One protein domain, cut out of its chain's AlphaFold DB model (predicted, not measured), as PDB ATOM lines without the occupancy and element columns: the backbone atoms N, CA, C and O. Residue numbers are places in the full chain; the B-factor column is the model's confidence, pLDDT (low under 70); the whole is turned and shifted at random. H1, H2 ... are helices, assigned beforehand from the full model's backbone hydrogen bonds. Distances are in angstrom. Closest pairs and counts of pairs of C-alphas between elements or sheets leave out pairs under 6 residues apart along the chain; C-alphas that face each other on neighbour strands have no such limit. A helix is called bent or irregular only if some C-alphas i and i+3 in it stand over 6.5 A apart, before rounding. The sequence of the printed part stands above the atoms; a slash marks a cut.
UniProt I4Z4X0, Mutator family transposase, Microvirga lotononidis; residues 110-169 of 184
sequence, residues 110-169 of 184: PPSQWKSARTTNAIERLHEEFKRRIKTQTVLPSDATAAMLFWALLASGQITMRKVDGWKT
ATOM      1  N   PRO A 110     225.962 283.314 298.425       78.12
ATOM      2  CA  PRO A 110     224.734 283.182 299.198       78.12
ATOM      3  C   PRO A 110     224.932 282.278 300.432       78.12
ATOM      4  O   PRO A 110     225.586 281.235 300.312       78.12
ATOM      5  N   PRO A 111     224.307 282.575 301.592       79.31
ATOM      6  CA  PRO A 111     224.436 281.762 302.809       79.31
ATOM      7  C   PRO A 111     224.094 280.277 302.629       79.31
ATOM      8  O   PRO A 111     224.654 279.410 303.299       79.31
ATOM      9  N   SER A 112     223.213 279.957 301.673       78.56
ATOM     10  CA  SER A 112     222.872 278.580 301.296       78.56
ATOM     11  C   SER A 112     224.064 277.778 300.756       78.56
ATOM     12  O   SER A 112     224.059 276.552 300.855       78.56
ATOM     13  N   GLN A 113     225.081 278.458 300.219       75.50
ATOM     14  CA  GLN A 113     226.273 277.871 299.606       75.50
ATOM     15  C   GLN A 113     227.479 277.848 300.556       75.50
ATOM     16  O   GLN A 113     228.420 277.087 300.322       75.50
ATOM     17  N   TRP A 114     227.453 278.602 301.662       81.62
ATOM     18  CA  TRP A 114     228.576 278.705 302.608       81.62
ATOM     19  C   TRP A 114     229.035 277.347 303.132       81.62
ATOM     20  O   TRP A 114     230.229 277.085 303.245       81.62
ATOM     21  N   LYS A 115     228.094 276.440 303.404       78.69
ATOM     22  CA  LYS A 115     228.411 275.087 303.871       78.69
ATOM     23  C   LYS A 115     229.246 274.296 302.861       78.69
ATOM     24  O   LYS A 115     230.149 273.571 303.261       78.69
ATOM     25  N   SER A 116     228.939 274.432 301.572       75.06
ATOM     26  CA  SER A 116     229.694 273.765 300.510       75.06
ATOM     27  C   SER A 116     231.015 274.474 300.207       75.06
ATOM     28  O   SER A 116     231.999 273.805 299.932       75.06
ATOM     29  N   ALA A 117     231.060 275.804 300.319       77.50
ATOM     30  CA  ALA A 117     232.283 276.581 300.117       77.50
ATOM     31  C   ALA A 117     233.338 276.341 301.212       77.50
ATOM     32  O   ALA A 117     234.531 276.363 300.936       77.50
ATOM     33  N   ARG A 118     232.906 276.085 302.454       76.94
ATOM     34  CA  ARG A 118     233.798 275.837 303.600       76.94
ATOM     35  C   ARG A 118     234.350 274.409 303.668       76.94
ATOM     36  O   ARG A 118     235.243 274.164 304.467       76.94
ATOM     37  N   THR A 119     233.796 273.448 302.920       71.38
ATOM     38  CA  THR A 119     234.215 272.039 303.020       71.38
ATOM     39  C   THR A 119     235.199 271.655 301.921       71.38
ATOM     40  O   THR A 119     234.938 271.810 300.733       71.38
ATOM     41  N   THR A 120     236.317 271.068 302.333       71.81
ATOM     42  CA  THR A 120     237.373 270.515 301.473       71.81
ATOM     43  C   THR A 120     237.163 269.038 301.143       71.81
ATOM     44  O   THR A 120     237.910 268.480 300.346       71.81
ATOM     45  N   ASN A 121     236.107 268.404 301.667       73.62
ATOM     46  CA  ASN A 121     235.853 266.960 301.562       73.62
ATOM     47  C   ASN A 121     235.874 266.441 300.110       73.62
ATOM     48  O   ASN A 121     236.384 265.361 299.828       73.62
ATOM     49  N   ALA A 122     235.349 267.212 299.152       69.50
ATOM     50  CA  ALA A 122     235.389 266.817 297.744       69.50
ATOM     51  C   ALA A 122     236.830 266.736 297.200       69.50
ATOM     52  O   ALA A 122     237.169 265.787 296.494       69.50
ATOM     53  N   ILE A 123     237.673 267.704 297.567       75.44
ATOM     54  CA  ILE A 123     239.080 267.786 297.156       75.44
ATOM     55  C   ILE A 123     239.915 266.748 297.917       75.44
ATOM     56  O   ILE A 123     240.758 266.085 297.321       75.44
ATOM     57  N   GLU A 124     239.649 266.536 299.205       78.38
ATOM     58  CA  GLU A 124     240.293 265.492 300.012       78.38
ATOM     59  C   GLU A 124     240.038 264.104 299.438       78.38
ATOM     60  O   GLU A 124     240.986 263.370 299.174       78.38
ATOM     61  N   ARG A 125     238.774 263.769 299.147       76.75
ATOM     62  CA  ARG A 125     238.412 262.498 298.504       76.75
ATOM     63  C   ARG A 125     239.108 262.331 297.157       76.75
ATOM     64  O   ARG A 125     239.556 261.231 296.839       76.75
ATOM     65  N   LEU A 126     239.220 263.409 296.379       80.56
ATOM     66  CA  LEU A 126     239.961 263.422 295.118       80.56
ATOM     67  C   LEU A 126     241.448 263.141 295.316       80.56
ATOM     68  O   LEU A 126     242.004 262.275 294.641       80.56
ATOM     69  N   HIS A 127     242.085 263.815 296.266       81.44
ATOM     70  CA  HIS A 127     243.490 263.604 296.573       81.44
ATOM     71  C   HIS A 127     243.767 262.216 297.157       81.44
ATOM     72  O   HIS A 127     244.767 261.602 296.794       81.44
ATOM     73  N   GLU A 128     242.911 261.691 298.030       81.81
ATOM     74  CA  GLU A 128     243.045 260.334 298.567       81.81
ATOM     75  C   GLU A 128     242.919 259.274 297.474       81.81
ATOM     76  O   GLU A 128     243.714 258.333 297.412       81.81
ATOM     77  N   GLU A 129     241.951 259.441 296.576       83.12
ATOM     78  CA  GLU A 129     241.752 258.563 295.430       83.12
ATOM     79  C   GLU A 129     242.949 258.601 294.474       83.12
ATOM     80  O   GLU A 129     243.434 257.552 294.038       83.12
ATOM     81  N   PHE A 130     243.461 259.801 294.194       83.94
ATOM     82  CA  PHE A 130     244.657 259.992 293.388       83.94
ATOM     83  C   PHE A 130     245.868 259.313 294.032       83.94
ATOM     84  O   PHE A 130     246.520 258.494 293.385       83.94
ATOM     85  N   LYS A 131     246.109 259.555 295.329       83.19
ATOM     86  CA  LYS A 131     247.172 258.905 296.113       83.19
ATOM     87  C   LYS A 131     247.050 257.386 296.078       83.19
ATOM     88  O   LYS A 131     248.053 256.709 295.886       83.19
ATOM     89  N   ARG A 132     245.841 256.828 296.217       84.12
ATOM     90  CA  ARG A 132     245.605 255.380 296.096       84.12
ATOM     91  C   ARG A 132     245.981 254.861 294.702       84.12
ATOM     92  O   ARG A 132     246.600 253.805 294.613       84.12
ATOM     93  N   ARG A 133     245.645 255.637 293.663       79.56
ATOM     94  CA  ARG A 133     246.051 255.528 292.245       79.56
ATOM     95  C   ARG A 133     247.534 255.274 292.044       79.56
ATOM     96  O   ARG A 133     247.966 254.279 291.467       79.56
ATOM     97  N   ILE A 134     248.303 256.228 292.532       82.44
ATOM     98  CA  ILE A 134     249.735 256.297 292.268       82.44
ATOM     99  C   ILE A 134     250.560 255.518 293.294       82.44
ATOM    100  O   ILE A 134     251.741 255.307 293.072       82.44
ATOM    101  N   LYS A 135     249.963 255.037 294.395       80.31
ATOM    102  CA  LYS A 135     250.684 254.324 295.466       80.31
ATOM    103  C   LYS A 135     251.475 253.110 294.968       80.31
ATOM    104  O   LYS A 135     252.496 252.770 295.555       80.31
ATOM    105  N   THR A 136     250.997 252.438 293.923       78.00
ATOM    106  CA  THR A 136     251.683 251.292 293.301       78.00
ATOM    107  C   THR A 136     252.711 251.709 292.248       78.00
ATOM    108  O   THR A 136     253.588 250.917 291.912       78.00
ATOM    109  N   GLN A 137     252.628 252.939 291.742       67.81
ATOM    110  CA  GLN A 137     253.583 253.522 290.807       67.81
ATOM    111  C   GLN A 137     254.674 254.234 291.616       67.81
ATOM    112  O   GLN A 137     254.525 255.374 292.041       67.81
ATOM    113  N   THR A 138     255.775 253.532 291.878       59.88
ATOM    114  CA  THR A 138     256.880 254.012 292.728       59.88
ATOM    115  C   THR A 138     257.585 255.256 292.183       59.88
ATOM    116  O   THR A 138     258.171 256.001 292.965       59.88
ATOM    117  N   VAL A 139     257.522 255.496 290.868       74.94
ATOM    118  CA  VAL A 139     258.050 256.691 290.197       74.94
ATOM    119  C   VAL A 139     257.132 257.057 289.033       74.94
ATOM    120  O   VAL A 139     256.761 256.192 288.237       74.94
ATOM    121  N   LEU A 140     256.784 258.339 288.920       77.88
ATOM    122  CA  LEU A 140     256.110 258.884 287.744       77.88
ATOM    123  C   LEU A 140     257.168 259.380 286.737       77.88
ATOM    124  O   LEU A 140     258.113 260.045 287.159       77.88
ATOM    125  N   PRO A 141     257.037 259.087 285.428       81.19
ATOM    126  CA  PRO A 141     258.039 259.457 284.421       81.19
ATOM    127  C   PRO A 141     258.218 260.968 284.223       81.19
ATOM    128  O   PRO A 141     259.297 261.408 283.835       81.19
ATOM    129  N   SER A 142     257.160 261.752 284.443       83.31
ATOM    130  CA  SER A 142     257.149 263.212 284.301       83.31
ATOM    131  C   SER A 142     255.978 263.843 285.061       83.31
ATOM    132  O   SER A 142     254.998 263.169 285.399       83.31
ATOM    133  N   ASP A 143     256.059 265.153 285.275       82.94
ATOM    134  CA  ASP A 143     254.977 266.014 285.765       82.94
ATOM    135  C   ASP A 143     253.733 265.968 284.861       82.94
ATOM    136  O   ASP A 143     252.617 265.799 285.355       82.94
ATOM    137  N   ALA A 144     253.922 265.981 283.541       83.88
ATOM    138  CA  ALA A 144     252.843 265.837 282.570       83.88
ATOM    139  C   ALA A 144     252.089 264.509 282.751       83.88
ATOM    140  O   ALA A 144     250.867 264.456 282.624       83.88
ATOM    141  N   THR A 145     252.790 263.429 283.115       82.44
ATOM    142  CA  THR A 145     252.149 262.135 283.401       82.44
ATOM    143  C   THR A 145     251.300 262.201 284.670       82.44
ATOM    144  O   THR A 145     250.192 261.665 284.693       82.44
ATOM    145  N   ALA A 146     251.773 262.892 285.710       81.81
ATOM    146  CA  ALA A 146     250.998 263.109 286.930       81.81
ATOM    147  C   ALA A 146     249.713 263.904 286.642       81.81
ATOM    148  O   ALA A 146     248.628 263.489 287.058       81.81
ATOM    149  N   ALA A 147     249.824 264.991 285.872       84.69
ATOM    150  CA  ALA A 147     248.688 265.804 285.451       84.69
ATOM    151  C   ALA A 147     247.694 264.997 284.601       84.69
ATOM    152  O   ALA A 147     246.491 265.036 284.858       84.69
ATOM    153  N   MET A 148     248.179 264.196 283.646       86.62
ATOM    154  CA  MET A 148     247.328 263.316 282.834       86.62
ATOM    155  C   MET A 148     246.582 262.280 283.680       86.62
ATOM    156  O   MET A 148     245.389 262.077 283.471       86.62
ATOM    157  N   LEU A 149     247.240 261.635 284.650       84.31
ATOM    158  CA  LEU A 149     246.586 260.670 285.546       84.31
ATOM    159  C   LEU A 149     245.530 261.337 286.433       84.31
ATOM    160  O   LEU A 149     244.475 260.754 286.688       84.31
ATOM    161  N   PHE A 150     245.803 262.560 286.884       83.19
ATOM    162  CA  PHE A 150     244.862 263.349 287.668       83.19
ATOM    163  C   PHE A 150     243.628 263.737 286.840       83.19
ATOM    164  O   PHE A 150     242.494 263.511 287.269       83.19
ATOM    165  N   TRP A 151     243.829 264.220 285.612       83.62
ATOM    166  CA  TRP A 151     242.746 264.512 284.671       83.62
ATOM    167  C   TRP A 151     241.952 263.266 284.280       83.62
ATOM    168  O   TRP A 151     240.724 263.300 284.274       83.62
ATOM    169  N   ALA A 152     242.624 262.145 284.013       85.44
ATOM    170  CA  ALA A 152     241.968 260.876 283.715       85.44
ATOM    171  C   ALA A 152     241.096 260.405 284.888       85.44
ATOM    172  O   ALA A 152     239.997 259.891 284.676       85.44
ATOM    173  N   LEU A 153     241.543 260.623 286.129       82.56
ATOM    174  CA  LEU A 153     240.747 260.337 287.318       82.56
ATOM    175  C   LEU A 153     239.486 261.208 287.382       82.56
ATOM    176  O   LEU A 153     238.398 260.674 287.595       82.56
ATOM    177  N   LEU A 154     239.615 262.515 287.155       80.62
ATOM    178  CA  LEU A 154     238.475 263.431 287.097       80.62
ATOM    179  C   LEU A 154     237.478 263.031 285.999       80.62
ATOM    180  O   LEU A 154     236.288 262.875 286.271       80.62
ATOM    181  N   ALA A 155     237.970 262.782 284.782       81.62
ATOM    182  CA  ALA A 155     237.154 262.398 283.632       81.62
ATOM    183  C   ALA A 155     236.478 261.027 283.803       81.62
ATOM    184  O   ALA A 155     235.382 260.815 283.290       81.62
ATOM    185  N   SER A 156     237.088 260.103 284.557       81.50
ATOM    186  CA  SER A 156     236.510 258.778 284.817       81.50
ATOM    187  C   SER A 156     235.200 258.819 285.614       81.50
ATOM    188  O   SER A 156     234.490 257.816 285.663       81.50
ATOM    189  N   GLY A 157     234.891 259.937 286.285       72.00
ATOM    190  CA  GLY A 157     233.677 260.089 287.090       72.00
ATOM    191  C   GLY A 157     233.604 259.151 288.299       72.00
ATOM    192  O   GLY A 157     232.557 259.045 288.937       72.00
ATOM    193  N   GLN A 158     234.705 258.471 288.648       69.31
ATOM    194  CA  GLN A 158     234.745 257.526 289.771       69.31
ATOM    195  C   GLN A 158     234.576 258.221 291.129       69.31
ATOM    196  O   GLN A 158     234.229 257.576 292.118       69.31
ATOM    197  N   ILE A 159     234.766 259.541 291.165       69.56
ATOM    198  CA  ILE A 159     234.458 260.387 292.313       69.56
ATOM    199  C   ILE A 159     233.168 261.131 292.015       69.56
ATOM    200  O   ILE A 159     233.142 262.130 291.300       69.56
ATOM    201  N   THR A 160     232.078 260.642 292.593       66.25
ATOM    202  CA  THR A 160     230.792 261.322 292.531       66.25
ATOM    203  C   THR A 160     230.821 262.533 293.458       66.25
ATOM    204  O   THR A 160     230.776 262.419 294.685       66.25
ATOM    205  N   MET A 161     230.911 263.722 292.866       66.81
ATOM    206  CA  MET A 161     230.736 264.963 293.611       66.81
ATOM    207  C   MET A 161     229.264 265.101 293.996       66.81
ATOM    208  O   MET A 161     228.358 264.971 293.168       66.81
ATOM    209  N   ARG A 162     229.007 265.337 295.284       67.62
ATOM    210  CA  ARG A 162     227.653 265.625 295.759       67.62
ATOM    211  C   ARG A 162     227.214 266.974 295.186       67.62
ATOM    212  O   ARG A 162     228.035 267.871 295.017       67.62
ATOM    213  N   LYS A 163     225.916 267.128 294.909       70.50
ATOM    214  CA  LYS A 163     225.365 268.436 294.528       70.50
ATOM    215  C   LYS A 163     225.694 269.457 295.617       70.50
ATOM    216  O   LYS A 163     225.477 269.169 296.793       70.50
ATOM    217  N   VAL A 164     226.179 270.618 295.190       73.06
ATOM    218  CA  VAL A 164     226.448 271.772 296.051       73.06
ATOM    219  C   VAL A 164     225.160 272.155 296.784       73.06
ATOM    220  O   VAL A 164     224.074 272.199 296.189       73.06
ATOM    221  N   ASP A 165     225.260 272.412 298.083       70.25
ATOM    222  CA  ASP A 165     224.150 272.970 298.849       70.25
ATOM    223  C   ASP A 165     223.798 274.346 298.257       70.25
ATOM    224  O   ASP A 165     224.669 275.160 297.966       70.25
ATOM    225  N   GLY A 166     222.516 274.586 297.974       69.19
ATOM    226  CA  GLY A 166     222.106 275.800 297.263       69.19
ATOM    227  C   GLY A 166     222.341 275.779 295.744       69.19
ATOM    228  O   GLY A 166     222.202 276.826 295.118       69.19
ATOM    229  N   TRP A 167     222.599 274.621 295.112       72.12
ATOM    230  CA  TRP A 167     222.854 274.528 293.658       72.12
ATOM    231  C   TRP A 167     221.799 275.198 292.758       72.12
ATOM    232  O   TRP A 167     222.123 275.667 291.673       72.12
ATOM    233  N   LYS A 168     220.540 275.283 293.206       76.06
ATOM    234  CA  LYS A 168     219.454 275.972 292.482       76.06
ATOM    235  C   LYS A 168     219.679 277.484 292.334       76.06
ATOM    236  O   LYS A 168     219.064 278.101 291.476       76.06
ATOM    237  N   THR A 169     220.528 278.059 293.182       66.69
ATOM    238  CA  THR A 169     220.877 279.488 293.202       66.69
ATOM    239  C   THR A 169     222.228 279.780 292.547       66.69
ATOM    240  O   THR A 169     222.609 280.936 292.472       66.69
TER     241      THR A 169
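Overview. This is residues 110 to 169 of the 184 residues of the protein "Mutator family transposase" of Microvirga lotononidis (UniProt I4Z4X0). The chain makes a long, loose loop that goes out and folds back: H1 and then H2 follow one another along the longest axis, the chain turns round at residues 135 to 142, H3 comes back past H2 at a steep angle, and residues 156 to 169 run back as a mostly stretched tail toward the start. It has no packed core, and H2 and H3 come close where they pass without clearly touching. The printed part has 60 residues with three named helices, in the order H1, H2, H3, and no named strand; its class is all helix. The whole is loose, with a radius of gyration of the C-alphas of 14.7 A, and its C-alphas span 44 by 18 by 17 A, the outline of a rod.

Along the chain. H1, residues 111 to 117, begins at C-alpha 111 at (224.436, 281.762, 302.809) and is 9.8 A long from first to last C-alpha. It is irregular: C-alphas 112 and 115 are 7.0 A apart. H2, residues 121 to 134, is the longest helix by residues and measures 19.8 A from first to last C-alpha, beginning at C-alpha 121 at (235.853, 266.960, 301.562). H3, residues 143 to 155, measures 18.3 A and ends at C-alpha 155 at (237.154, 262.398, 283.632). Residues 156 to 169 hold no named element.

Arrangement. A tight link of 3 residues joins H1 to H2, yet H1 and H2 are apart. H1 and H3 are apart too. A short link of 8 residues joins H2 to H3. H2 and H3 are close but not clearly touching, with 2 pairs of C-alphas within 8 A. Their closest C-alphas are those of Phe 130 and Phe 150, 6.6 A apart. Their centres are 12.1 A apart, and they run opposite ways at a steep tilt of 57 degrees. In H2 and H3 every O i to N i+4 pair is within hydrogen-bond range; in H1 1 of 3 is, beside 3 of 4 O i to N i+3 pairs.

Size, cuts and confidence. The two C-alphas farthest apart are those of Pro 111 and Pro 141, 44.3 A, while the first and last printed C-alphas, of Pro 110 and Thr 169, are 8.0 A apart. The printed part has no cut, and neither link between the helices is long. The C-alphas of residues 156 to 169 lie 7 to 23 A from the mean of the C-alphas. The mean pLDDT of the printed part is 77.3; 10 residues are under 70, namely 122, 137 to 138, 158 to 162, 166 and 169.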